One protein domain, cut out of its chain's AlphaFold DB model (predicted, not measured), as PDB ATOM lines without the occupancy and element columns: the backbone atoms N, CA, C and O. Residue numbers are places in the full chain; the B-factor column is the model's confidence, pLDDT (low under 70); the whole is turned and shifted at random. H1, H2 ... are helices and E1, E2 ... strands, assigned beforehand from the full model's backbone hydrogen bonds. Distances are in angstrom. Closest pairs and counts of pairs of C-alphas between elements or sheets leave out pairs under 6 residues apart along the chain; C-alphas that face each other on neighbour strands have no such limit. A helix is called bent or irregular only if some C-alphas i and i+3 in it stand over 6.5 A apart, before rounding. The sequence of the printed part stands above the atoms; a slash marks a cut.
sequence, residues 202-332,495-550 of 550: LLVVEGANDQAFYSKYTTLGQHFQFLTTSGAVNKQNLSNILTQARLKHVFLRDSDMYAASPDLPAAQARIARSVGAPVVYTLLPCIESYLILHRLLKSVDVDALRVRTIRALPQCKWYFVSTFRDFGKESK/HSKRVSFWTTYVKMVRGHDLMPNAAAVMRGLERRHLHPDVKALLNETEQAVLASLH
ATOM      1  N   LEU A 202     265.836 437.958 332.676       88.81
ATOM      2  CA  LEU A 202     267.218 437.499 332.790       88.81
ATOM      3  C   LEU A 202     267.394 436.561 333.991       88.81
ATOM      4  O   LEU A 202     266.915 436.850 335.086       88.81
ATOM      5  N   LEU A 203     268.127 435.466 333.804       92.06
ATOM      6  CA  LEU A 203     268.615 434.618 334.889       92.06
ATOM      7  C   LEU A 203     270.123 434.802 335.020       92.06
ATOM      8  O   LEU A 203     270.894 434.359 334.168       92.06
ATOM      9  N   VAL A 204     270.528 435.481 336.088       90.12
ATOM     10  CA  VAL A 204     271.926 435.783 336.378       90.12
ATOM     11  C   VAL A 204     272.564 434.597 337.095       90.12
ATOM     12  O   VAL A 204     272.142 434.250 338.197       90.12
ATOM     13  N   VAL A 205     273.587 433.999 336.484       90.31
ATOM     14  CA  VAL A 205     274.336 432.840 336.999       90.31
ATOM     15  C   VAL A 205     275.834 433.145 337.101       90.31
ATOM     16  O   VAL A 205     276.326 434.140 336.557       90.31
ATOM     17  N   GLU A 206     276.575 432.311 337.833       83.12
ATOM     18  CA  GLU A 206     277.984 432.571 338.143       83.12
ATOM     19  C   GLU A 206     278.883 432.489 336.913       83.12
ATOM     20  O   GLU A 206     279.569 433.463 336.625       83.12
ATOM     21  N   GLY A 207     278.850 431.403 336.139       83.31
ATOM     22  CA  GLY A 207     279.699 431.258 334.958       83.31
ATOM     23  C   GLY A 207     279.095 430.423 333.831       83.31
ATOM     24  O   GLY A 207     277.947 429.978 333.869       83.31
ATOM     25  N   ALA A 208     279.901 430.201 332.790       84.81
ATOM     26  CA  ALA A 208     279.491 429.434 331.614       84.81
ATOM     27  C   ALA A 208     279.153 427.966 331.945       84.81
ATOM     28  O   ALA A 208     278.274 427.375 331.316       84.81
ATOM     29  N   ASN A 209     279.814 427.380 332.950       87.50
ATOM     30  CA  ASN A 209     279.507 426.025 333.409       87.50
ATOM     31  C   ASN A 209     278.109 425.944 334.035       87.50
ATOM     32  O   ASN A 209     277.384 424.995 333.742       87.50
ATOM     33  N   ASP A 210     277.707 426.943 334.824       90.00
ATOM     34  CA  ASP A 210     276.362 427.053 335.396       90.00
ATOM     35  C   ASP A 210     275.312 427.181 334.305       90.00
ATOM     36  O   ASP A 210     274.346 426.418 334.270       90.00
ATOM     37  N   GLN A 211     275.536 428.093 333.356       91.19
ATOM     38  CA  GLN A 211     274.649 428.249 332.211       91.19
ATOM     39  C   GLN A 211     274.493 426.926 331.454       91.19
ATOM     40  O   GLN A 211     273.365 426.518 331.168       91.19
ATOM     41  N   ALA A 212     275.594 426.237 331.141       92.19
ATOM     42  CA  ALA A 212     275.561 424.955 330.442       92.19
ATOM     43  C   ALA A 212     274.825 423.878 331.255       92.19
ATOM     44  O   ALA A 212     274.028 423.119 330.698       92.19
ATOM     45  N   PHE A 213     275.056 423.833 332.568       94.62
ATOM     46  CA  PHE A 213     274.411 422.897 333.478       94.62
ATOM     47  C   PHE A 213     272.894 423.112 333.521       94.62
ATOM     48  O   PHE A 213     272.135 422.185 333.227       94.62
ATOM     49  N   TYR A 214     272.435 424.328 333.821       95.56
ATOM     50  CA  TYR A 214     271.005 424.623 333.915       95.56
ATOM     51  C   TYR A 214     270.316 424.507 332.554       95.56
ATOM     52  O   TYR A 214     269.257 423.895 332.462       95.56
ATOM     53  N   SER A 215     270.949 424.964 331.472       93.69
ATOM     54  CA  SER A 215     270.403 424.787 330.117       93.69
ATOM     55  C   SER A 215     270.200 423.313 329.752       93.69
ATOM     56  O   SER A 215     269.257 422.981 329.038       93.69
ATOM     57  N   LYS A 216     271.074 422.416 330.233       94.81
ATOM     58  CA  LYS A 216     270.997 420.981 329.937       94.81
ATOM     59  C   LYS A 216     270.027 420.227 330.850       94.81
ATOM     60  O   LYS A 216     269.341 419.308 330.398       94.81
ATOM     61  N   TYR A 217     270.004 420.552 332.141       95.62
ATOM     62  CA  TYR A 217     269.337 419.731 333.155       95.62
ATOM     63  C   TYR A 217     268.043 420.318 333.714       95.62
ATOM     64  O   TYR A 217     267.351 419.608 334.445       95.62
ATOM     65  N   THR A 218     267.670 421.541 333.338       95.50
ATOM     66  CA  THR A 218     266.399 422.179 333.713       95.50
ATOM     67  C   THR A 218     265.661 422.688 332.469       95.50
ATOM     68  O   THR A 218     266.062 422.420 331.336       95.50
ATOM     69  N   THR A 219     264.518 423.343 332.655       94.62
ATOM     70  CA  THR A 219     263.776 424.067 331.609       94.62
ATOM     71  C   THR A 219     263.967 425.582 331.702       94.62
ATOM     72  O   THR A 219     263.386 426.320 330.911       94.62
ATOM     73  N   LEU A 220     264.835 426.072 332.597       94.19
ATOM     74  CA  LEU A 220     265.019 427.506 332.853       94.19
ATOM     75  C   LEU A 220     265.368 428.307 331.589       94.19
ATOM     76  O   LEU A 220     264.849 429.403 331.419       94.19
ATOM     77  N   GLY A 221     266.140 427.749 330.648       90.50
ATOM     78  CA  GLY A 221     266.451 428.411 329.368       90.50
ATOM     79  C   GLY A 221     265.249 428.630 328.435       90.50
ATOM     80  O   GLY A 221     265.326 429.402 327.482       90.50
ATOM     81  N   GLN A 222     264.115 427.973 328.695       91.56
ATOM     82  CA  GLN A 222     262.862 428.237 327.982       91.56
ATOM     83  C   GLN A 222     262.204 429.525 328.492       91.56
ATOM     84  O   GLN A 222     261.623 430.270 327.696       91.56
ATOM     85  N   HIS A 223     262.358 429.815 329.787       91.31
ATOM     86  CA  HIS A 223     261.713 430.924 330.494       91.31
ATOM     87  C   HIS A 223     262.605 432.160 330.634       91.31
ATOM     88  O   HIS A 223     262.095 433.277 330.635       91.31
ATOM     89  N   PHE A 224     263.920 431.964 330.706       91.19
ATOM     90  CA  PHE A 224     264.900 433.011 330.950       91.19
ATOM     91  C   PHE A 224     265.955 433.085 329.853       91.19
ATOM     92  O   PHE A 224     266.292 432.092 329.206       91.19
ATOM     93  N   GLN A 225     266.536 434.269 329.716       88.56
ATOM     94  CA  GLN A 225     267.814 434.467 329.051       88.56
ATOM     95  C   GLN A 225     268.934 434.467 330.095       88.56
ATOM     96  O   GLN A 225     268.854 435.172 331.097       88.56
ATOM     97  N   PHE A 226     269.973 433.661 329.882       87.88
ATOM     98  CA  PHE A 226     271.078 433.557 330.834       87.88
ATOM     99  C   PHE A 226     272.041 434.742 330.718       87.88
ATOM    100  O   PHE A 226     272.435 435.123 329.619       87.88
ATOM    101  N   LEU A 227     272.458 435.267 331.871       85.62
ATOM    102  CA  LEU A 227     273.522 436.260 332.019       85.62
ATOM    103  C   LEU A 227     274.589 435.682 332.950       85.62
ATOM    104  O   LEU A 227     274.307 435.391 334.110       85.62
ATOM    105  N   THR A 228     275.814 435.511 332.463       81.81
ATOM    106  CA  THR A 228     276.940 434.987 333.252       81.81
ATOM    107  C   THR A 228     277.769 436.120 333.847       81.81
ATOM    108  O   THR A 228     277.984 437.140 333.192       81.81
ATOM    109  N   THR A 229     278.263 435.945 335.075       70.50
ATOM    110  CA  THR A 229     278.940 437.010 335.846       70.50
ATOM    111  C   THR A 229     280.388 436.700 336.241       70.50
ATOM    112  O   THR A 229     280.972 437.420 337.044       70.50
ATOM    113  N   SER A 230     280.974 435.627 335.712       64.75
ATOM    114  CA  SER A 230     282.299 435.110 336.091       64.75
ATOM    115  C   SER A 230     282.545 435.057 337.613       64.75
ATOM    116  O   SER A 230     283.639 435.331 338.100       64.75
ATOM    117  N   GLY A 231     281.506 434.726 338.388       55.84
ATOM    118  CA  GLY A 231     281.560 434.459 339.832       55.84
ATOM    119  C   GLY A 231     281.648 435.675 340.768       55.84
ATOM    120  O   GLY A 231     281.080 435.622 341.861       55.84
ATOM    121  N   ALA A 232     282.274 436.787 340.365       51.06
ATOM    122  CA  ALA A 232     282.705 437.856 341.279       51.06
ATOM    123  C   ALA A 232     282.088 439.232 340.976       51.06
ATOM    124  O   ALA A 232     282.795 440.189 340.652       51.06
ATOM    125  N   VAL A 233     280.765 439.348 341.106       58.31
ATOM    126  CA  VAL A 233     280.063 440.619 340.880       58.31
ATOM    127  C   VAL A 233     279.355 441.076 342.140       58.31
ATOM    128  O   VAL A 233     278.648 440.307 342.792       58.31
ATOM    129  N   ASN A 234     279.513 442.362 342.442       70.06
ATOM    130  CA  ASN A 234     278.677 443.083 343.385       70.06
ATOM    131  C   ASN A 234     277.216 443.019 342.897       70.06
ATOM    132  O   ASN A 234     276.800 443.777 342.017       70.06
ATOM    133  N   LYS A 235     276.457 442.052 343.435       76.75
ATOM    134  CA  LYS A 235     275.075 441.724 343.034       76.75
ATOM    135  C   LYS A 235     274.184 442.965 343.054       76.75
ATOM    136  O   LYS A 235     273.355 443.130 342.165       76.75
ATOM    137  N   GLN A 236     274.415 443.860 344.019       75.94
ATOM    138  CA  GLN A 236     273.714 445.133 344.129       75.94
ATOM    139  C   GLN A 236     273.917 446.008 342.896       75.94
ATOM    140  O   GLN A 236     272.947 446.486 342.320       75.94
ATOM    141  N   ASN A 237     275.165 446.230 342.489       72.19
ATOM    142  CA  ASN A 237     275.469 447.121 341.371       72.19
ATOM    143  C   ASN A 237     274.898 446.574 340.066       72.19
ATOM    144  O   ASN A 237     274.295 447.319 339.295       72.19
ATOM    145  N   LEU A 238     275.027 445.264 339.846       77.88
ATOM    146  CA  LEU A 238     274.424 444.623 338.683       77.88
ATOM    147  C   LEU A 238     272.895 444.745 338.712       77.88
ATOM    148  O   LEU A 238     272.305 445.165 337.722       77.88
ATOM    149  N   SER A 239     272.264 444.456 339.853       82.12
ATOM    150  CA  SER A 239     270.819 444.630 340.051       82.12
ATOM    151  C   SER A 239     270.371 446.069 339.772       82.12
ATOM    152  O   SER A 239     269.399 446.290 339.050       82.12
ATOM    153  N   ASN A 240     271.121 447.064 340.255       77.62
ATOM    154  CA  ASN A 240     270.847 448.480 340.015       77.62
ATOM    155  C   ASN A 240     270.879 448.810 338.518       77.62
ATOM    156  O   ASN A 240     269.958 449.455 338.022       77.62
ATOM    157  N   ILE A 241     271.903 448.349 337.794       74.94
ATOM    158  CA  ILE A 241     272.045 448.575 336.350       74.94
ATOM    159  C   ILE A 241     270.888 447.921 335.584       74.94
ATOM    160  O   ILE A 241     270.241 448.572 334.764       74.94
ATOM    161  N   LEU A 242     270.576 446.656 335.883       80.00
ATOM    162  CA  LEU A 242     269.483 445.926 335.233       80.00
ATOM    163  C   LEU A 242     268.113 446.553 335.540       80.00
ATOM    164  O   LEU A 242     267.265 446.656 334.654       80.00
ATOM    165  N   THR A 243     267.912 447.041 336.765       80.25
ATOM    166  CA  THR A 243     266.684 447.734 337.183       80.25
ATOM    167  C   THR A 243     266.529 449.086 336.491       80.25
ATOM    168  O   THR A 243     265.451 449.380 335.971       80.25
ATOM    169  N   GLN A 244     267.594 449.897 336.426       74.69
ATOM    170  CA  GLN A 244     267.605 451.150 335.657       74.69
ATOM    171  C   GLN A 244     267.277 450.889 334.182       74.69
ATOM    172  O   GLN A 244     266.502 451.632 333.579       74.69
ATOM    173  N   ALA A 245     267.779 449.773 333.643       72.62
ATOM    174  CA  ALA A 245     267.487 449.306 332.295       72.62
ATOM    175  C   ALA A 245     266.094 448.676 332.107       72.62
ATOM    176  O   ALA A 245     265.781 448.209 331.014       72.62
ATOM    177  N   ARG A 246     265.246 448.672 333.147       77.31
ATOM    178  CA  ARG A 246     263.894 448.080 333.147       77.31
ATOM    179  C   ARG A 246     263.880 446.590 332.788       77.31
ATOM    180  O   ARG A 246     262.885 446.079 332.272       77.31
ATOM    181  N   LEU A 247     264.961 445.879 333.098       79.50
ATOM    182  CA  LEU A 247     265.089 444.449 332.857       79.50
ATOM    183  C   LEU A 247     264.666 443.660 334.090       79.50
ATOM    184  O   LEU A 247     265.256 443.777 335.167       79.50
ATOM    185  N   LYS A 248     263.655 442.805 333.917       87.25
ATOM    186  CA  LYS A 248     263.295 441.809 334.928       87.25
ATOM    187  C   LYS A 248     264.422 440.793 335.034       87.25
ATOM    188  O   LYS A 248     264.844 440.252 334.013       87.25
ATOM    189  N   HIS A 249     264.889 440.525 336.245       89.94
ATOM    190  CA  HIS A 249     266.002 439.616 336.457       89.94
ATOM    191  C   HIS A 249     265.883 438.871 337.789       89.94
ATOM    192  O   HIS A 249     265.289 439.372 338.743       89.94
ATOM    193  N   VAL A 250     266.445 437.665 337.828       93.75
ATOM    194  CA  VAL A 250     266.550 436.796 339.007       93.75
ATOM    195  C   VAL A 250     267.991 436.311 339.105       93.75
ATOM    196  O   VAL A 250     268.596 435.968 338.089       93.75
ATOM    197  N   PHE A 251     268.551 436.268 340.309       92.75
ATOM    198  CA  PHE A 251     269.868 435.680 340.552       92.75
ATOM    199  C   PHE A 251     269.719 434.222 340.984       92.75
ATOM    200  O   PHE A 251     268.981 433.941 341.924       92.75
ATOM    201  N   LEU A 252     270.454 433.311 340.345       94.06
ATOM    202  CA  LEU A 252     270.634 431.931 340.794       94.06
ATOM    203  C   LEU A 252     272.104 431.726 341.159       94.06
ATOM    204  O   LEU A 252     272.987 431.902 340.319       94.06
ATOM    205  N   ARG A 253     272.361 431.409 342.428       90.06
ATOM    206  CA  ARG A 253     273.708 431.379 343.008       90.06
ATOM    207  C   ARG A 253     273.983 430.073 343.732       90.06
ATOM    208  O   ARG A 253     273.070 429.441 344.267       90.06
ATOM    209  N   ASP A 254     275.262 429.746 343.804       90.31
ATOM    210  CA  ASP A 254     275.742 428.650 344.621       90.31
ATOM    211  C   ASP A 254     275.551 428.993 346.102       90.31
ATOM    212  O   ASP A 254     275.881 430.085 346.571       90.31
ATOM    213  N   SER A 255     274.948 428.073 346.848       89.75
ATOM    214  CA  SER A 255     274.765 428.207 348.298       89.75
ATOM    215  C   SER A 255     276.042 427.919 349.087       89.75
ATOM    216  O   SER A 255     276.061 428.088 350.309       89.75
ATOM    217  N   ASP A 256     277.077 427.389 348.425       89.56
ATOM    218  CA  ASP A 256     278.301 426.905 349.051       89.56
ATOM    219  C   ASP A 256     277.987 425.992 350.257       89.56
ATOM    220  O   ASP A 256     276.990 425.266 350.298       89.56
ATOM    221  N   MET A 257     278.832 426.012 351.284       88.56
ATOM    222  CA  MET A 257     278.654 425.241 352.516       88.56
ATOM    223  C   MET A 257     277.441 425.711 353.332       88.56
ATOM    224  O   MET A 257     276.984 424.997 354.224       88.56
ATOM    225  N   TYR A 258     276.866 426.873 353.001       89.31
ATOM    226  CA  TYR A 258     275.629 427.351 353.613       89.31
ATOM    227  C   TYR A 258     274.403 426.524 353.188       89.31
ATOM    228  O   TYR A 258     273.381 426.577 353.865       89.31
ATOM    229  N   ALA A 259     274.523 425.660 352.165       90.12
ATOM    230  CA  ALA A 259     273.539 424.618 351.829       90.12
ATOM    231  C   ALA A 259     273.158 423.721 353.021       90.12
ATOM    232  O   ALA A 259     272.097 423.086 353.034       90.12
ATOM    233  N   ALA A 260     274.076 423.587 353.982       88.75
ATOM    234  CA  ALA A 260     273.889 422.806 355.193       88.75
ATOM    235  C   ALA A 260     273.124 423.563 356.291       88.75
ATOM    236  O   ALA A 260     272.675 422.931 357.244       88.75
ATOM    237  N   SER A 261     272.983 424.888 356.177       89.00
ATOM    238  CA  SER A 261     272.307 425.706 357.182       89.00
ATOM    239  C   SER A 261     270.783 425.615 357.053       89.00
ATOM    240  O   SER A 261     270.254 425.781 355.949       89.00
ATOM    241  N   PRO A 262     270.050 425.465 358.169       86.44
ATOM    242  CA  PRO A 262     268.604 425.665 358.183       86.44
ATOM    243  C   PRO A 262     268.193 427.141 357.975       86.44
ATOM    244  O   PRO A 262     267.055 427.394 357.586       86.44
ATOM    245  N   ASP A 263     269.092 428.116 358.173       87.31
ATOM    246  CA  ASP A 263     268.833 429.556 357.963       87.31
ATOM    247  C   ASP A 263     268.911 429.974 356.486       87.31
ATOM    248  O   ASP A 263     268.616 431.124 356.171       87.31
ATOM    249  N   LEU A 264     269.267 429.075 355.557       88.50
ATOM    250  CA  LEU A 264     269.403 429.406 354.131       88.50
ATOM    251  C   LEU A 264     268.193 430.180 353.560       88.50
ATOM    252  O   LEU A 264     268.426 431.221 352.941       88.50
ATOM    253  N   PRO A 265     266.918 429.794 353.800       89.38
ATOM    254  CA  PRO A 265     265.770 430.553 353.291       89.38
ATOM    255  C   PRO A 265     265.678 431.979 353.857       89.38
ATOM    256  O   PRO A 265     265.368 432.930 353.138       89.38
ATOM    257  N   ALA A 266     265.973 432.155 355.146       88.25
ATOM    258  CA  ALA A 266     265.934 433.463 355.787       88.25
ATOM    259  C   ALA A 266     267.131 434.334 355.370       88.25
ATOM    260  O   ALA A 266     266.960 435.529 355.123       88.25
ATOM    261  N   ALA A 267     268.322 433.750 355.223       86.31
ATOM    262  CA  ALA A 267     269.497 434.416 354.670       86.31
ATOM    263  C   ALA A 267     269.261 434.873 353.228       86.31
ATOM    264  O   ALA A 267     269.534 436.029 352.900       86.31
ATOM    265  N   GLN A 268     268.664 434.014 352.401       90.94
ATOM    266  CA  GLN A 268     268.254 434.344 351.042       90.94
ATOM    267  C   GLN A 268     267.311 435.553 351.020       90.94
ATOM    268  O   GLN A 268     267.547 436.495 350.267       90.94
ATOM    269  N   ALA A 269     266.296 435.588 351.890       89.12
ATOM    270  CA  ALA A 269     265.376 436.722 351.983       89.12
ATOM    271  C   ALA A 269     266.070 438.033 352.413       89.12
ATOM    272  O   ALA A 269     265.725 439.107 351.915       89.12
ATOM    273  N   ARG A 270     267.062 437.966 353.317       88.88
ATOM    274  CA  ARG A 270     267.868 439.137 353.716       88.88
ATOM    275  C   ARG A 270     268.703 439.667 352.548       88.88
ATOM    276  O   ARG A 270     268.713 440.875 352.327       88.88
ATOM    277  N   ILE A 271     269.341 438.776 351.789       87.88
ATOM    278  CA  ILE A 271     270.175 439.132 350.632       87.88
ATOM    279  C   ILE A 271     269.317 439.665 349.479       87.88
ATOM    280  O   ILE A 271     269.649 440.685 348.891       87.88
ATOM    281  N   ALA A 272     268.176 439.044 349.181       89.88
ATOM    282  CA  ALA A 272     267.261 439.549 348.157       89.88
ATOM    283  C   ALA A 272     266.787 440.979 348.474       89.88
ATOM    284  O   ALA A 272     266.698 441.828 347.587       89.88
ATOM    285  N   ARG A 273     266.549 441.279 349.761       87.75
ATOM    286  CA  ARG A 273     266.195 442.630 350.212       87.75
ATOM    287  C   ARG A 273     267.337 443.627 350.051       87.75
ATOM    288  O   ARG A 273     267.049 444.766 349.702       87.75
ATOM    289  N   SER A 274     268.583 443.241 350.339       83.50
ATOM    290  CA  SER A 274     269.716 444.140 350.110       83.50
ATOM    291  C   SER A 274     269.861 444.404 348.616       83.50
ATOM    292  O   SER A 274     269.694 445.553 348.231       83.50
ATOM    293  N   VAL A 275     270.000 443.344 347.805       84.94
ATOM    294  CA  VAL A 275     270.169 443.368 346.336       84.94
ATOM    295  C   VAL A 275     269.049 444.127 345.612       84.94
ATOM    296  O   VAL A 275     269.281 444.714 344.553       84.94
ATOM    297  N   GLY A 276     267.833 444.130 346.161       86.06
ATOM    298  CA  GLY A 276     266.663 444.753 345.540       86.06
ATOM    299  C   GLY A 276     266.055 443.925 344.402       86.06
ATOM    300  O   GLY A 276     265.256 444.450 343.632       86.06
ATOM    301  N   ALA A 277     266.417 442.643 344.298       90.00
ATOM    302  CA  ALA A 277     265.914 441.702 343.300       90.00
ATOM    303  C   ALA A 277     265.853 440.274 343.876       90.00
ATOM    304  O   ALA A 277     266.548 439.986 344.858       90.00
ATOM    305  N   PRO A 278     265.054 439.358 343.291       93.81
ATOM    306  CA  PRO A 278     265.009 437.971 343.737       93.81
ATOM    307  C   PRO A 278     266.375 437.286 343.613       93.81
ATOM    308  O   PRO A 278     267.012 437.307 342.557       93.81
ATOM    309  N   VAL A 279     266.803 436.647 344.700       92.62
ATOM    310  CA  VAL A 279     268.005 435.810 344.761       92.62
ATOM    311  C   VAL A 279     267.567 434.425 345.205       92.62
ATOM    312  O   VAL A 279     266.880 434.306 346.216       92.62
ATOM    313  N   VAL A 280     267.953 433.399 344.456       94.69
ATOM    314  CA  VAL A 280     267.704 431.990 344.753       94.69
ATOM    315  C   VAL A 280     269.043 431.288 344.899       94.69
ATOM    316  O   VAL A 280     269.901 431.382 344.022       94.69
ATOM    317  N   TYR A 281     269.218 430.587 346.011       92.50
ATOM    318  CA  TYR A 281     270.382 429.747 346.242       92.50
ATOM    319  C   TYR A 281     270.066 428.285 345.930       92.50
ATOM    320  O   TYR A 281     268.948 427.811 346.141       92.50
ATOM    321  N   THR A 282     271.055 427.563 345.417       92.69
ATOM    322  CA  THR A 282     270.953 426.123 345.174       92.69
ATOM    323  C   THR A 282     270.738 425.339 346.475       92.69
ATOM    324  O   THR A 282     271.185 425.733 347.547       92.69
ATOM    325  N   LEU A 283     270.072 424.181 346.403       91.94
ATOM    326  CA  LEU A 283     269.885 423.309 347.578       91.94
ATOM    327  C   LEU A 283     271.127 422.480 347.943       91.94
ATOM    328  O   LEU A 283     271.241 421.973 349.064       91.94
ATOM    329  N   LEU A 284     272.037 422.311 346.985       93.75
ATOM    330  CA  LEU A 284     273.376 421.757 347.178       93.75
ATOM    331  C   LEU A 284     274.417 422.852 346.941       93.75
ATOM    332  O   LEU A 284     274.114 423.784 346.203       93.75
ATOM    333  N   PRO A 285     275.644 422.722 347.478       91.25
ATOM    334  CA  PRO A 285     276.628 423.800 347.462       91.25
ATOM    335  C   PRO A 285     276.901 424.453 346.112       91.25
ATOM    336  O   PRO A 285     277.095 425.657 346.074       91.25
ATOM    337  N   CYS A 286     276.917 423.666 345.036       91.81
ATOM    338  CA  CYS A 286     277.212 424.128 343.681       91.81
ATOM    339  C   CYS A 286     276.732 423.114 342.632       91.81
ATOM    340  O   CYS A 286     276.310 422.002 342.981       91.81
ATOM    341  N   ILE A 287     276.850 423.425 341.340       92.88
ATOM    342  CA  ILE A 287     276.481 422.493 340.258       92.88
ATOM    343  C   ILE A 287     277.266 421.167 340.304       92.88
ATOM    344  O   ILE A 287     276.704 420.096 340.051       92.88
ATOM    345  N   GLU A 288     278.547 421.191 340.693       92.56
ATOM    346  CA  GLU A 288     279.379 419.988 340.806       92.56
ATOM    347  C   GLU A 288     278.846 419.041 341.876       92.56
ATOM    348  O   GLU A 288     278.911 417.821 341.723       92.56
ATOM    349  N   SER A 289     278.253 419.595 342.931       93.38
ATOM    350  CA  SER A 289     277.664 418.830 344.025       93.38
ATOM    351  C   SER A 289     276.532 417.919 343.538       93.38
ATOM    352  O   SER A 289     276.474 416.751 343.926       93.38
ATOM    353  N   TYR A 290     275.692 418.383 342.606       94.25
ATOM    354  CA  TYR A 290     274.650 417.550 341.989       94.25
ATOM    355  C   TYR A 290     275.240 416.393 341.170       94.25
ATOM    356  O   TYR A 290     274.745 415.263 341.224       94.25
ATOM    357  N   LEU A 291     276.322 416.650 340.430       92.56
ATOM    358  CA  LEU A 291     277.005 415.638 339.617       92.56
ATOM    359  C   LEU A 291     277.748 414.606 340.479       92.56
ATOM    360  O   LEU A 291     277.776 413.418 340.146       92.56
ATOM    361  N   ILE A 292     278.333 415.037 341.598       91.31
ATOM    362  CA  ILE A 292     278.971 414.155 342.579       91.31
ATOM    363  C   ILE A 292     277.914 413.281 343.252       91.31
ATOM    364  O   ILE A 292     278.062 412.058 343.263       91.31
ATOM    365  N   LEU A 293     276.818 413.878 343.735       92.56
ATOM    366  CA  LEU A 293     275.713 413.139 344.346       92.56
ATOM    367  C   LEU A 293     275.155 412.088 343.379       92.56
ATOM    368  O   LEU A 293     274.964 410.934 343.758       92.56
ATOM    369  N   HIS A 294     274.991 412.444 342.102       92.25
ATOM    370  CA  HIS A 294     274.589 411.500 341.063       92.25
ATOM    371  C   HIS A 294     275.493 410.260 340.993       92.25
ATOM    372  O   HIS A 294     274.992 409.134 340.933       92.25
ATOM    373  N   ARG A 295     276.819 410.455 340.999       89.81
ATOM    374  CA  ARG A 295     277.793 409.355 340.952       89.81
ATOM    375  C   ARG A 295     277.750 408.501 342.214       89.81
ATOM    376  O   ARG A 295     277.770 407.279 342.113       89.81
ATOM    377  N   LEU A 296     277.657 409.134 343.383       89.25
ATOM    378  CA  LEU A 296     277.629 408.446 344.674       89.25
ATOM    379  C   LEU A 296     276.381 407.569 344.826       89.25
ATOM    380  O   LEU A 296     276.488 406.421 345.253       89.25
ATOM    381  N   LEU A 297     275.214 408.061 344.401       89.31
ATOM    382  CA  LEU A 297     273.963 407.298 344.465       89.31
ATOM    383  C   LEU A 297     273.923 406.117 343.489       89.31
ATOM    384  O   LEU A 297     273.296 405.103 343.790       89.31
ATOM    385  N   LYS A 298     274.627 406.216 342.353       87.06
ATOM    386  CA  LYS A 298     274.769 405.119 341.381       87.06
ATOM    387  C   LYS A 298     275.887 404.124 341.700       87.06
ATOM    388  O   LYS A 298     275.978 403.106 341.017       87.06
ATOM    389  N   SER A 299     276.741 404.403 342.683       83.44
ATOM    390  CA  SER A 299     277.848 403.509 343.027       83.44
ATOM    391  C   SER A 299     277.334 402.164 343.553       83.44
ATOM    392  O   SER A 299     276.347 402.100 344.290       83.44
ATOM    393  N   VAL A 300     278.021 401.086 343.175       76.00
ATOM    394  CA  VAL A 300     277.730 399.718 343.633       76.00
ATOM    395  C   VAL A 300     278.436 399.379 344.951       76.00
ATOM    396  O   VAL A 300     277.920 398.568 345.711       76.00
ATOM    397  N   ASP A 301     279.548 400.051 345.272       76.25
ATOM    398  CA  ASP A 301     280.371 399.797 346.468       76.25
ATOM    399  C   ASP A 301     280.157 400.860 347.559       76.25
ATOM    400  O   ASP A 301     281.061 401.568 348.009       76.25
ATOM    401  N   VAL A 302     278.896 401.065 347.936       73.50
ATOM    402  CA  VAL A 302     278.524 402.200 348.792       73.50
ATOM    403  C   VAL A 302     279.106 402.097 350.198       73.50
ATOM    404  O   VAL A 302     279.495 403.120 350.756       73.50
ATOM    405  N   ASP A 303     279.228 400.892 350.752       72.12
ATOM    406  CA  ASP A 303     279.682 400.710 352.131       72.12
ATOM    407  C   ASP A 303     281.189 400.968 352.292       72.12
ATOM    408  O   ASP A 303     281.592 401.635 353.252       72.12
ATOM    409  N   ALA A 304     282.027 400.533 351.341       74.75
ATOM    410  CA  ALA A 304     283.461 400.829 351.384       74.75
ATOM    411  C   ALA A 304     283.737 402.317 351.125       74.75
ATOM    412  O   ALA A 304     284.542 402.935 351.835       74.75
ATOM    413  N   LEU A 305     283.021 402.924 350.165       79.88
ATOM    414  CA  LEU A 305     283.104 404.366 349.922       79.88
ATOM    415  C   LEU A 305     282.688 405.162 351.165       79.88
ATOM    416  O   LEU A 305     283.377 406.111 351.532       79.88
ATOM    417  N   ARG A 306     281.612 404.763 351.849       81.19
ATOM    418  CA  ARG A 306     281.112 405.429 353.061       81.19
ATOM    419  C   ARG A 306     282.189 405.543 354.141       81.19
ATOM    420  O   ARG A 306     282.457 406.636 354.635       81.19
ATOM    421  N   VAL A 307     282.847 404.428 354.471       78.19
ATOM    422  CA  VAL A 307     283.899 404.393 355.505       78.19
ATOM    423  C   VAL A 307     285.094 405.263 355.115       78.19
ATOM    424  O   VAL A 307     285.617 406.005 355.952       78.19
ATOM    425  N   ARG A 308     285.529 405.197 353.851       80.69
ATOM    426  CA  ARG A 308     286.652 406.003 353.351       80.69
ATOM    427  C   ARG A 308     286.348 407.495 353.440       80.69
ATOM    428  O   ARG A 308     287.192 408.268 353.885       80.69
ATOM    429  N   THR A 309     285.138 407.878 353.059       82.38
ATOM    430  CA  THR A 309     284.696 409.265 353.040       82.38
ATOM    431  C   THR A 309     284.614 409.869 354.444       82.38
ATOM    432  O   THR A 309     285.149 410.955 354.663       82.38
ATOM    433  N   ILE A 310     284.046 409.148 355.419       81.62
ATOM    434  CA  ILE A 310     283.979 409.615 356.817       81.62
ATOM    435  C   ILE A 310     285.381 409.891 357.375       81.62
ATOM    436  O   ILE A 310     285.596 410.899 358.044       81.62
ATOM    437  N   ARG A 311     286.369 409.042 357.058       80.06
ATOM    438  CA  ARG A 311     287.760 409.238 357.509       80.06
ATOM    439  C   ARG A 311     288.432 410.474 356.910       80.06
ATOM    440  O   ARG A 311     289.334 411.018 357.539       80.06
ATOM    441  N   ALA A 312     288.027 410.900 355.715       80.06
ATOM    442  CA  ALA A 312     288.608 412.058 355.038       80.06
ATOM    443  C   ALA A 312     287.996 413.394 355.501       80.06
ATOM    444  O   ALA A 312     288.673 414.420 355.459       80.06
ATOM    445  N   LEU A 313     286.750 413.385 355.991       82.25
ATOM    446  CA  LEU A 313     286.002 414.593 356.359       82.25
ATOM    447  C   LEU A 313     286.712 415.547 357.331       82.25
ATOM    448  O   LEU A 313     286.639 416.750 357.089       82.25
ATOM    449  N   PRO A 314     287.433 415.107 358.385       81.62
ATOM    450  CA  PRO A 314     288.108 416.037 359.295       81.62
ATOM    451  C   PRO A 314     289.056 417.021 358.594       81.62
ATOM    452  O   PRO A 314     289.238 418.141 359.066       81.62
ATOM    453  N   GLN A 315     289.618 416.638 357.442       79.44
ATOM    454  CA  GLN A 315     290.496 417.494 356.639       79.44
ATOM    455  C   GLN A 315     289.736 418.649 355.959       79.44
ATOM    456  O   GLN A 315     290.343 419.655 355.598       79.44
ATOM    457  N   CYS A 316     288.411 418.541 355.822       82.31
ATOM    458  CA  CYS A 316     287.546 419.533 355.186       82.31
ATOM    459  C   CYS A 316     286.952 420.561 356.170       82.31
ATOM    460  O   CYS A 316     286.453 421.589 355.710       82.31
ATOM    461  N   LYS A 317     287.041 420.341 357.498       88.06
ATOM    462  CA  LYS A 317     286.406 421.204 358.524       88.06
ATOM    463  C   LYS A 317     286.765 422.675 358.348       88.06
ATOM    464  O   LYS A 317     285.902 423.544 358.382       88.06
ATOM    465  N   TRP A 318     288.049 422.958 358.137       83.94
ATOM    466  CA  TRP A 318     288.525 424.331 358.009       83.94
ATOM    467  C   TRP A 318     287.890 425.059 356.820       83.94
ATOM    468  O   TRP A 318     287.446 426.198 356.967       83.94
ATOM    469  N   TYR A 319     287.813 424.386 355.667       82.00
ATOM    470  CA  TYR A 319     287.193 424.947 354.472       82.00
ATOM    471  C   TYR A 319     285.707 425.202 354.724       82.00
ATOM    472  O   TYR A 319     285.265 426.338 354.561       82.00
ATOM    473  N   PHE A 320     284.990 424.189 355.228       87.56
ATOM    474  CA  PHE A 320     283.574 424.290 355.584       87.56
ATOM    475  C   PHE A 320     283.292 425.516 356.454       87.56
ATOM    476  O   PHE A 320     282.511 426.387 356.075       87.56
ATOM    477  N   VAL A 321     283.999 425.627 357.581       86.75
ATOM    478  CA  VAL A 321     283.821 426.722 358.539       86.75
ATOM    479  C   VAL A 321     284.148 428.074 357.910       86.75
ATOM    480  O   VAL A 321     283.435 429.049 358.147       86.75
ATOM    481  N   SER A 322     285.214 428.158 357.110       83.19
ATOM    482  CA  SER A 322     285.615 429.421 356.487       83.19
ATOM    483  C   SER A 322     284.578 429.934 355.485       83.19
ATOM    484  O   SER A 322     284.117 431.065 355.632       83.19
ATOM    485  N   THR A 323     284.138 429.087 354.553       82.50
ATOM    486  CA  THR A 323     283.172 429.451 353.511       82.50
ATOM    487  C   THR A 323     281.800 429.750 354.109       82.50
ATOM    488  O   THR A 323     281.157 430.729 353.737       82.50
ATOM    489  N   PHE A 324     281.378 428.971 355.110       87.38
ATOM    490  CA  PHE A 324     280.125 429.216 355.824       87.38
ATOM    491  C   PHE A 324     280.114 430.593 356.505       87.38
ATOM    492  O   PHE A 324     279.128 431.327 356.425       87.38
ATOM    493  N   ARG A 325     281.222 430.982 357.157       83.75
ATOM    494  CA  ARG A 325     281.340 432.310 357.784       83.75
ATOM    495  C   ARG A 325     281.313 433.432 356.760       83.75
ATOM    496  O   ARG A 325     280.739 434.478 357.052       83.75
ATOM    497  N   ASP A 326     281.940 433.240 355.606       80.62
ATOM    498  CA  ASP A 326     281.983 434.265 354.566       80.62
ATOM    499  C   ASP A 326     280.584 434.519 353.977       80.62
ATOM    500  O   ASP A 326     280.163 435.675 353.924       80.62
ATOM    501  N   PHE A 327     279.795 433.468 353.727       83.06
ATOM    502  CA  PHE A 327     278.370 433.605 353.386       83.06
ATOM    503  C   PHE A 327     277.566 434.283 354.508       83.06
ATOM    504  O   PHE A 327     276.768 435.198 354.285       83.06
ATOM    505  N   GLY A 328     277.807 433.877 355.760       75.94
ATOM    506  CA  GLY A 328     277.153 434.462 356.928       75.94
ATOM    507  C   GLY A 328     277.356 435.977 357.031       75.94
ATOM    508  O   GLY A 328     276.424 436.688 357.413       75.94
ATOM    509  N   LYS A 329     278.536 436.489 356.649       77.94
ATOM    510  CA  LYS A 329     278.815 437.934 356.578       77.94
ATOM    511  C   LYS A 329     278.000 438.613 355.484       77.94
ATOM    512  O   LYS A 329     277.423 439.661 355.761       77.94
ATOM    513  N   GLU A 330     277.923 438.021 354.292       72.69
ATOM    514  CA  GLU A 330     277.123 438.552 353.179       72.69
ATOM    515  C   GLU A 330     275.657 438.736 353.599       72.69
ATOM    516  O   GLU A 330     275.092 439.816 353.450       72.69
ATOM    517  N   SER A 331     275.072 437.730 354.258       68.50
ATOM    518  CA  SER A 331     273.674 437.779 354.718       68.50
ATOM    519  C   SER A 331     273.381 438.825 355.807       68.50
ATOM    520  O   SER A 331     272.212 439.101 356.097       68.50
ATOM    521  N   LYS A 332     274.426 439.365 356.450       70.75
ATOM    522  CA  LYS A 332     274.353 440.351 357.540       70.75
ATOM    523  C   LYS A 332     274.740 441.762 357.087       70.75
ATOM    524  O   LYS A 332     274.642 442.689 357.895       70.75
ATOM    525  N   HIS A 495     267.737 402.650 350.736       80.56
ATOM    526  CA  HIS A 495     267.859 403.708 349.735       80.56
ATOM    527  C   HIS A 495     267.688 405.121 350.322       80.56
ATOM    528  O   HIS A 495     268.479 406.007 350.016       80.56
ATOM    529  N   SER A 496     266.727 405.320 351.229       83.12
ATOM    530  CA  SER A 496     266.498 406.606 351.905       83.12
ATOM    531  C   SER A 496     267.677 407.036 352.785       83.12
ATOM    532  O   SER A 496     268.103 408.190 352.723       83.12
ATOM    533  N   LYS A 497     268.267 406.103 353.544       83.38
ATOM    534  CA  LYS A 497     269.475 406.344 354.352       83.38
ATOM    535  C   LYS A 497     270.676 406.660 353.465       83.38
ATOM    536  O   LYS A 497     271.472 407.531 353.792       83.38
ATOM    537  N   ARG A 498     270.770 406.017 352.296       84.94
ATOM    538  CA  ARG A 498     271.796 406.303 351.284       84.94
ATOM    539  C   ARG A 498     271.671 407.704 350.702       84.94
ATOM    540  O   ARG A 498     272.679 408.402 350.603       84.94
ATOM    541  N   VAL A 499     270.463 408.109 350.323       87.88
ATOM    542  CA  VAL A 499     270.199 409.453 349.797       87.88
ATOM    543  C   VAL A 499     270.512 410.508 350.851       87.88
ATOM    544  O   VAL A 499     271.258 411.442 350.558       87.88
ATOM    545  N   SER A 500     270.026 410.325 352.083       88.81
ATOM    546  CA  SER A 500     270.296 411.238 353.196       88.81
ATOM    547  C   SER A 500     271.796 411.359 353.480       88.81
ATOM    548  O   SER A 500     272.336 412.462 353.419       88.81
ATOM    549  N   PHE A 501     272.499 410.233 353.644       90.56
ATOM    550  CA  PHE A 501     273.937 410.210 353.909       90.56
ATOM    551  C   PHE A 501     274.744 410.963 352.844       90.56
ATOM    552  O   PHE A 501     275.546 411.840 353.167       90.56
ATOM    553  N   TRP A 502     274.546 410.642 351.559       91.62
ATOM    554  CA  TRP A 502     275.346 411.256 350.496       91.62
ATOM    555  C   TRP A 502     274.988 412.720 350.259       91.62
ATOM    556  O   TRP A 502     275.872 413.506 349.927       91.62
ATOM    557  N   THR A 503     273.730 413.099 350.472       91.50
ATOM    558  CA  THR A 503     273.309 414.503 350.412       91.50
ATOM    559  C   THR A 503     273.983 415.309 351.519       91.50
ATOM    560  O   THR A 503     274.581 416.346 351.237       91.50
ATOM    561  N   THR A 504     273.967 414.806 352.757       91.12
ATOM    562  CA  THR A 504     274.659 415.424 353.896       91.12
ATOM    563  C   THR A 504     276.159 415.524 353.642       91.12
ATOM    564  O   THR A 504     276.732 416.595 353.805       91.12
ATOM    565  N   TYR A 505     276.791 414.452 353.155       90.56
ATOM    566  CA  TYR A 505     278.213 414.463 352.820       90.56
ATOM    567  C   TYR A 505     278.566 415.555 351.806       90.56
ATOM    568  O   TYR A 505     279.487 416.337 352.034       90.56
ATOM    569  N   VAL A 506     277.833 415.628 350.692       91.00
ATOM    570  CA  VAL A 506     278.116 416.584 349.617       91.00
ATOM    571  C   VAL A 506     277.949 418.032 350.089       91.00
ATOM    572  O   VAL A 506     278.712 418.894 349.666       91.00
ATOM    573  N   LYS A 507     277.031 418.305 351.026       91.00
ATOM    574  CA  LYS A 507     276.879 419.631 351.652       91.00
ATOM    575  C   LYS A 507     278.077 420.063 352.511       91.00
ATOM    576  O   LYS A 507     278.200 421.244 352.815       91.00
ATOM    577  N   MET A 508     278.950 419.131 352.899       88.38
ATOM    578  CA  MET A 508     280.104 419.391 353.769       88.38
ATOM    579  C   MET A 508     281.432 419.551 353.021       88.38
ATOM    580  O   MET A 508     282.447 419.876 353.639       88.38
ATOM    581  N   VAL A 509     281.462 419.275 351.717       84.06
ATOM    582  CA  VAL A 509     282.701 419.205 350.934       84.06
ATOM    583  C   VAL A 509     282.646 420.097 349.709       84.06
ATOM    584  O   VAL A 509     281.594 420.331 349.122       84.06
ATOM    585  N   ARG A 510     283.812 420.575 349.277       78.88
ATOM    586  CA  ARG A 510     283.906 421.448 348.111       78.88
ATOM    587  C   ARG A 510     283.714 420.658 346.820       78.88
ATOM    588  O   ARG A 510     284.623 419.952 346.380       78.88
ATOM    589  N   GLY A 511     282.551 420.815 346.188       76.81
ATOM    590  CA  GLY A 511     282.233 420.137 344.930       76.81
ATOM    591  C   GLY A 511     283.261 420.407 343.827       76.81
ATOM    592  O   GLY A 511     283.697 419.473 343.157       76.81
ATOM    593  N   HIS A 512     283.731 421.651 343.711       75.12
ATOM    594  CA  HIS A 512     284.719 422.045 342.704       75.12
ATOM    595  C   HIS A 512     286.061 421.294 342.825       75.12
ATOM    596  O   HIS A 512     286.611 420.847 341.820       75.12
ATOM    597  N   ASP A 513     286.565 421.069 344.047       75.44
ATOM    598  CA  ASP A 513     287.826 420.331 344.256       75.44
ATOM    599  C   ASP A 513     287.666 418.836 343.939       75.44
ATOM    600  O   ASP A 513     288.595 418.184 343.457       75.44
ATOM    601  N   LEU A 514     286.478 418.286 344.194       74.00
ATOM    602  CA  LEU A 514     286.161 416.881 343.937       74.00
ATOM    603  C   LEU A 514     285.807 416.611 342.467       74.00
ATOM    604  O   LEU A 514     285.902 415.467 342.011       74.00
ATOM    605  N   MET A 515     285.406 417.639 341.716       77.88
ATOM    606  CA  MET A 515     285.056 417.533 340.301       77.88
ATOM    607  C   MET A 515     285.529 418.755 339.488       77.88
ATOM    608  O   MET A 515     284.711 419.462 338.901       77.88
ATOM    609  N   PRO A 516     286.851 418.949 339.319       70.00
ATOM    610  CA  PRO A 516     287.391 420.087 338.565       70.00
ATOM    611  C   PRO A 516     287.036 420.054 337.065       70.00
ATOM    612  O   PRO A 516     287.114 421.064 336.378       70.00
ATOM    613  N   ASN A 517     286.619 418.893 336.541       74.44
ATOM    614  CA  ASN A 517     286.247 418.685 335.137       74.44
ATOM    615  C   ASN A 517     284.731 418.483 334.950       74.44
ATOM    616  O   ASN A 517     284.314 417.612 334.178       74.44
ATOM    617  N   ALA A 518     283.894 419.259 335.642       79.56
ATOM    618  CA  ALA A 518     282.433 419.166 335.549       79.56
ATOM    619  C   ALA A 518     281.924 419.168 334.094       79.56
ATOM    620  O   ALA A 518     281.117 418.320 333.711       79.56
ATOM    621  N   ALA A 519     282.493 420.024 333.237       82.38
ATOM    622  CA  ALA A 519     282.167 420.095 331.810       82.38
ATOM    623  C   ALA A 519     282.372 418.767 331.053       82.38
ATOM    624  O   ALA A 519     281.585 418.416 330.171       82.38
ATOM    625  N   ALA A 520     283.401 417.984 331.395       82.12
ATOM    626  CA  ALA A 520     283.616 416.671 330.789       82.12
ATOM    627  C   ALA A 520     282.524 415.673 331.202       82.12
ATOM    628  O   ALA A 520     282.035 414.916 330.366       82.12
ATOM    629  N   VAL A 521     282.096 415.713 332.466       81.75
ATOM    630  CA  VAL A 521     281.003 414.871 332.975       81.75
ATOM    631  C   VAL A 521     279.683 415.235 332.302       81.75
ATOM    632  O   VAL A 521     278.949 414.350 331.863       81.75
ATOM    633  N   MET A 522     279.411 416.532 332.148       88.12
ATOM    634  CA  MET A 522     278.200 417.020 331.491       88.12
ATOM    635  C   MET A 522     278.106 416.605 330.022       88.12
ATOM    636  O   MET A 522     277.004 416.333 329.552       88.12
ATOM    637  N   ARG A 523     279.228 416.489 329.297       85.81
ATOM    638  CA  ARG A 523     279.223 416.017 327.899       85.81
ATOM    639  C   ARG A 523     278.675 414.594 327.745       85.81
ATOM    640  O   ARG A 523     278.008 414.326 326.755       85.81
ATOM    641  N   GLY A 524     278.927 413.705 328.708       82.56
ATOM    642  CA  GLY A 524     278.505 412.297 328.643       82.56
ATOM    643  C   GLY A 524     277.200 411.964 329.375       82.56
ATOM    644  O   GLY A 524     276.660 410.873 329.198       82.56
ATOM    645  N   LEU A 525     276.691 412.869 330.215       89.06
ATOM    646  CA  LEU A 525     275.513 412.631 331.047       89.06
ATOM    647  C   LEU A 525     274.300 413.399 330.516       89.06
ATOM    648  O   LEU A 525     274.319 414.619 330.419       89.06
ATOM    649  N   GLU A 526     273.222 412.686 330.193       91.25
ATOM    650  CA  GLU A 526     271.955 413.290 329.756       91.25
ATOM    651  C   GLU A 526     270.980 413.467 330.918       91.25
ATOM    652  O   GLU A 526     270.970 412.653 331.847       91.25
ATOM    653  N   ARG A 527     270.083 414.466 330.833       89.00
ATOM    654  CA  ARG A 527     269.066 414.727 331.874       89.00
ATOM    655  C   ARG A 527     268.272 413.473 332.208       89.00
ATOM    656  O   ARG A 527     268.093 413.156 333.378       89.00
ATOM    657  N   ARG A 528     267.860 412.690 331.205       90.12
ATOM    658  CA  ARG A 528     267.128 411.428 331.420       90.12
ATOM    659  C   ARG A 528     267.901 410.413 332.273       90.12
ATOM    660  O   ARG A 528     267.267 409.670 333.015       90.12
ATOM    661  N   HIS A 529     269.234 410.432 332.238       91.88
ATOM    662  CA  HIS A 529     270.097 409.504 332.969       91.88
ATOM    663  C   HIS A 529     270.469 409.976 334.382       91.88
ATOM    664  O   HIS A 529     271.044 409.173 335.127       91.88
ATOM    665  N   LEU A 530     270.152 411.223 334.768       92.62
ATOM    666  CA  LEU A 530     270.335 411.706 336.142       92.62
ATOM    667  C   LEU A 530     269.544 410.850 337.139       92.62
ATOM    668  O   LEU A 530     268.469 410.330 336.825       92.62
ATOM    669  N   HIS A 531     270.093 410.720 338.349       94.19
ATOM    670  CA  HIS A 531     269.462 409.955 339.424       94.19
ATOM    671  C   HIS A 531     268.136 410.634 339.818       94.19
ATOM    672  O   HIS A 531     268.119 411.866 339.864       94.19
ATOM    673  N   PRO A 532     267.047 409.889 340.092       94.50
ATOM    674  CA  PRO A 532     265.750 410.474 340.439       94.50
ATOM    675  C   PRO A 532     265.807 411.513 341.569       94.50
ATOM    676  O   PRO A 532     265.316 412.618 341.372       94.50
ATOM    677  N   ASP A 533     266.492 411.233 342.681       94.06
ATOM    678  CA  ASP A 533     266.613 412.195 343.797       94.06
ATOM    679  C   ASP A 533     267.405 413.456 343.431       94.06
ATOM    680  O   ASP A 533     267.074 414.553 343.866       94.06
ATOM    681  N   VAL A 534     268.411 413.333 342.558       95.00
ATOM    682  CA  VAL A 534     269.146 414.502 342.043       95.00
ATOM    683  C   VAL A 534     268.233 415.351 341.157       95.00
ATOM    684  O   VAL A 534     268.274 416.575 341.234       95.00
ATOM    685  N   LYS A 535     267.377 414.719 340.341       95.00
ATOM    686  CA  LYS A 535     266.362 415.438 339.557       95.00
ATOM    687  C   LYS A 535     265.344 416.131 340.457       95.00
ATOM    688  O   LYS A 535     264.954 417.241 340.129       95.00
ATOM    689  N   ALA A 536     264.924 415.503 341.555       95.31
ATOM    690  CA  ALA A 536     263.984 416.103 342.501       95.31
ATOM    691  C   ALA A 536     264.563 417.385 343.122       95.31
ATOM    692  O   ALA A 536     263.945 418.438 343.005       95.31
ATOM    693  N   LEU A 537     265.798 417.331 343.637       94.44
ATOM    694  CA  LEU A 537     266.491 418.507 344.185       94.44
ATOM    695  C   LEU A 537     266.694 419.621 343.140       94.44
ATOM    696  O   LEU A 537     266.524 420.806 343.434       94.44
ATOM    697  N   LEU A 538     267.041 419.254 341.900       94.81
ATOM    698  CA  LEU A 538     267.154 420.221 340.805       94.81
ATOM    699  C   LEU A 538     265.806 420.845 340.448       94.81
ATOM    700  O   LEU A 538     265.743 422.051 340.222       94.81
ATOM    701  N   ASN A 539     264.740 420.045 340.420       95.81
ATOM    702  CA  ASN A 539     263.396 420.534 340.155       95.81
ATOM    703  C   ASN A 539     262.938 421.499 341.256       95.81
ATOM    704  O   ASN A 539     262.332 422.509 340.930       95.81
ATOM    705  N   GLU A 540     263.246 421.249 342.532       95.06
ATOM    706  CA  GLU A 540     262.934 422.191 343.620       95.06
ATOM    707  C   GLU A 540     263.646 423.540 343.434       95.06
ATOM    708  O   GLU A 540     263.012 424.591 343.536       95.06
ATOM    709  N   THR A 541     264.935 423.519 343.074       94.50
ATOM    710  CA  THR A 541     265.688 424.745 342.749       94.50
ATOM    711  C   THR A 541     265.068 425.464 341.545       94.50
ATOM    712  O   THR A 541     264.857 426.673 341.574       94.50
ATOM    713  N   GLU A 542     264.722 424.721 340.491       95.62
ATOM    714  CA  GLU A 542     264.063 425.247 339.293       95.62
ATOM    715  C   GLU A 542     262.701 425.882 339.611       95.62
ATOM    716  O   GLU A 542     262.427 426.991 339.157       95.62
ATOM    717  N   GLN A 543     261.865 425.231 340.425       96.19
ATOM    718  CA  GLN A 543     260.567 425.772 340.827       96.19
ATOM    719  C   GLN A 543     260.712 427.041 341.670       96.19
ATOM    720  O   GLN A 543     259.948 427.980 341.470       96.19
ATOM    721  N   ALA A 544     261.712 427.123 342.555       94.31
ATOM    722  CA  ALA A 544     261.981 428.343 343.319       94.31
ATOM    723  C   ALA A 544     262.368 429.528 342.410       94.31
ATOM    724  O   ALA A 544     261.905 430.655 342.612       94.31
ATOM    725  N   VAL A 545     263.170 429.276 341.369       95.69
ATOM    726  CA  VAL A 545     263.522 430.291 340.362       95.69
ATOM    727  C   VAL A 545     262.298 430.708 339.545       95.69
ATOM    728  O   VAL A 545     262.068 431.901 339.362       95.69
ATOM    729  N   LEU A 546     261.484 429.755 339.084       95.00
ATOM    730  CA  LEU A 546     260.270 430.047 338.312       95.00
ATOM    731  C   LEU A 546     259.223 430.804 339.136       95.00
ATOM    732  O   LEU A 546     258.603 431.731 338.624       95.00
ATOM    733  N   ALA A 547     259.067 430.469 340.418       93.56
ATOM    734  CA  ALA A 547     258.167 431.175 341.326       93.56
ATOM    735  C   ALA A 547     258.560 432.649 341.517       93.56
ATOM    736  O   ALA A 547     257.695 433.475 341.774       93.56
ATOM    737  N   SER A 548     259.838 432.992 341.326       89.75
ATOM    738  CA  SER A 548     260.341 434.369 341.429       89.75
ATOM    739  C   SER A 548     259.951 435.266 340.239       89.75
ATOM    740  O   SER A 548     260.323 436.439 340.210       89.75
ATOM    741  N   LEU A 549     259.244 434.730 339.233       74.62
ATOM    742  CA  LEU A 549     258.719 435.484 338.085       74.62
ATOM    743  C   LEU A 549     257.372 436.168 338.344       74.62
ATOM    744  O   LEU A 549     256.998 437.068 337.581       74.62
ATOM    745  N   HIS A 550     256.646 435.694 339.353       64.19
ATOM    746  CA  HIS A 550     255.310 436.136 339.739       64.19
ATOM    747  C   HIS A 550     255.391 437.059 340.951       64.19
ATOM    748  O   HIS A 550     254.574 438.007 340.988       64.19
TER     749      HIS A 550
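This is residues 202 to 332 and 495 to 550 of the 550 residues of an uncharacterized protein of Capsaspora owczarzaki (strain ATCC 30864) (UniProt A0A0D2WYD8). A small parallel sheet of four strands with helices on both faces makes one end of an elongated body, and H8, H9, H10 and one end of H11, gathered round H6, make the other. H11 runs from this helical end to the sheet, and the long bent helix H7 arches along one side, back to H4. The printed part has 187 residues, with eleven named helices and four named strands in the order E1 H1 H2 E2 H3 E3 H4 H5 E4 H6 H7 H8 H9 H10 H11; the class is mixed, helices and strands. It is compact, with a radius of gyration of the C-alphas of 16.7 A, and spans 55 by 36 by 27 A.

The sheet runs E2, residues 225 to 228, E1, 202 to 205, E3, 249 to 253, and E4, 279 to 281. Within hydrogen-bond range are N 203 and O 225, 2.8 A, N 250 and O 202, 2.9 A, and N 280 and O 251, 2.8 A. H1, residues 208 to 217, and H11, 532 to 547, are on the same face, at heights over the sheet of 9.7 A and 9.9 A; H3, 235 to 244, is on the opposite face. H2, residues 220 to 223, and H5, 264 to 275, only graze the sheet. Strand-helix-strand units, parallel strands joined through helices, are E1, H1 H2, E2 and, with H4, residues 256 to 260, E3, H4 H5, E4; E2, H3, E3 is split by E1; the crossovers are right-handed. The hub H6, residues 287 to 298, touches H8, 495 to 507, at a shallow tilt of 30 degrees, opposite ways; their closest C-alphas, Ser 289 and Val 506, are 6.0 A apart. H6 also touches H9, residues 511 to 514, and only just, with 3 pairs of C-alphas within 8 A each, H10, 518 to 524, and H11. H7, residues 302 to 330, assigned as one helix by its hydrogen bonds, is bent, with C-alphas 315 and 318 7.2 A apart; arm H7a, 302 to 315, is irregular, with C-alphas 311 and 314 7.0 A apart. Arm H7b, residues 318 to 330, touches H4, closest at the C-alphas of Tyr 258 and Phe 324, 5.3 A. Every O i to N i+4 pair is within hydrogen-bond range in H1, H3, H5, H6, H7b, H8 and H11, against 8 of 10 in H7a, 2 of 3 in H10 and 0 of 1 in H4, where 2 of 2 O i to N i+3 pairs are; H2 and H9 are too short for such a pair.

E1 begins at C-alpha 202 (267.218, 437.499, 332.790), and H11, 22.1 A long, ends at C-alpha 547 (258.167, 431.175, 341.326). H7a measures 20.9 A, H7b 18.9 A and H8 18.4 A.

The C-alphas farthest apart, Gln 244 and Ala 304, are 55.1 A apart. Residues 333 to 494 are not printed, with 38.0 A between C-alphas 332 and 495. Of the links printed whole, none is long. Residues 230 to 233, 331 and 550 have pLDDT under 70.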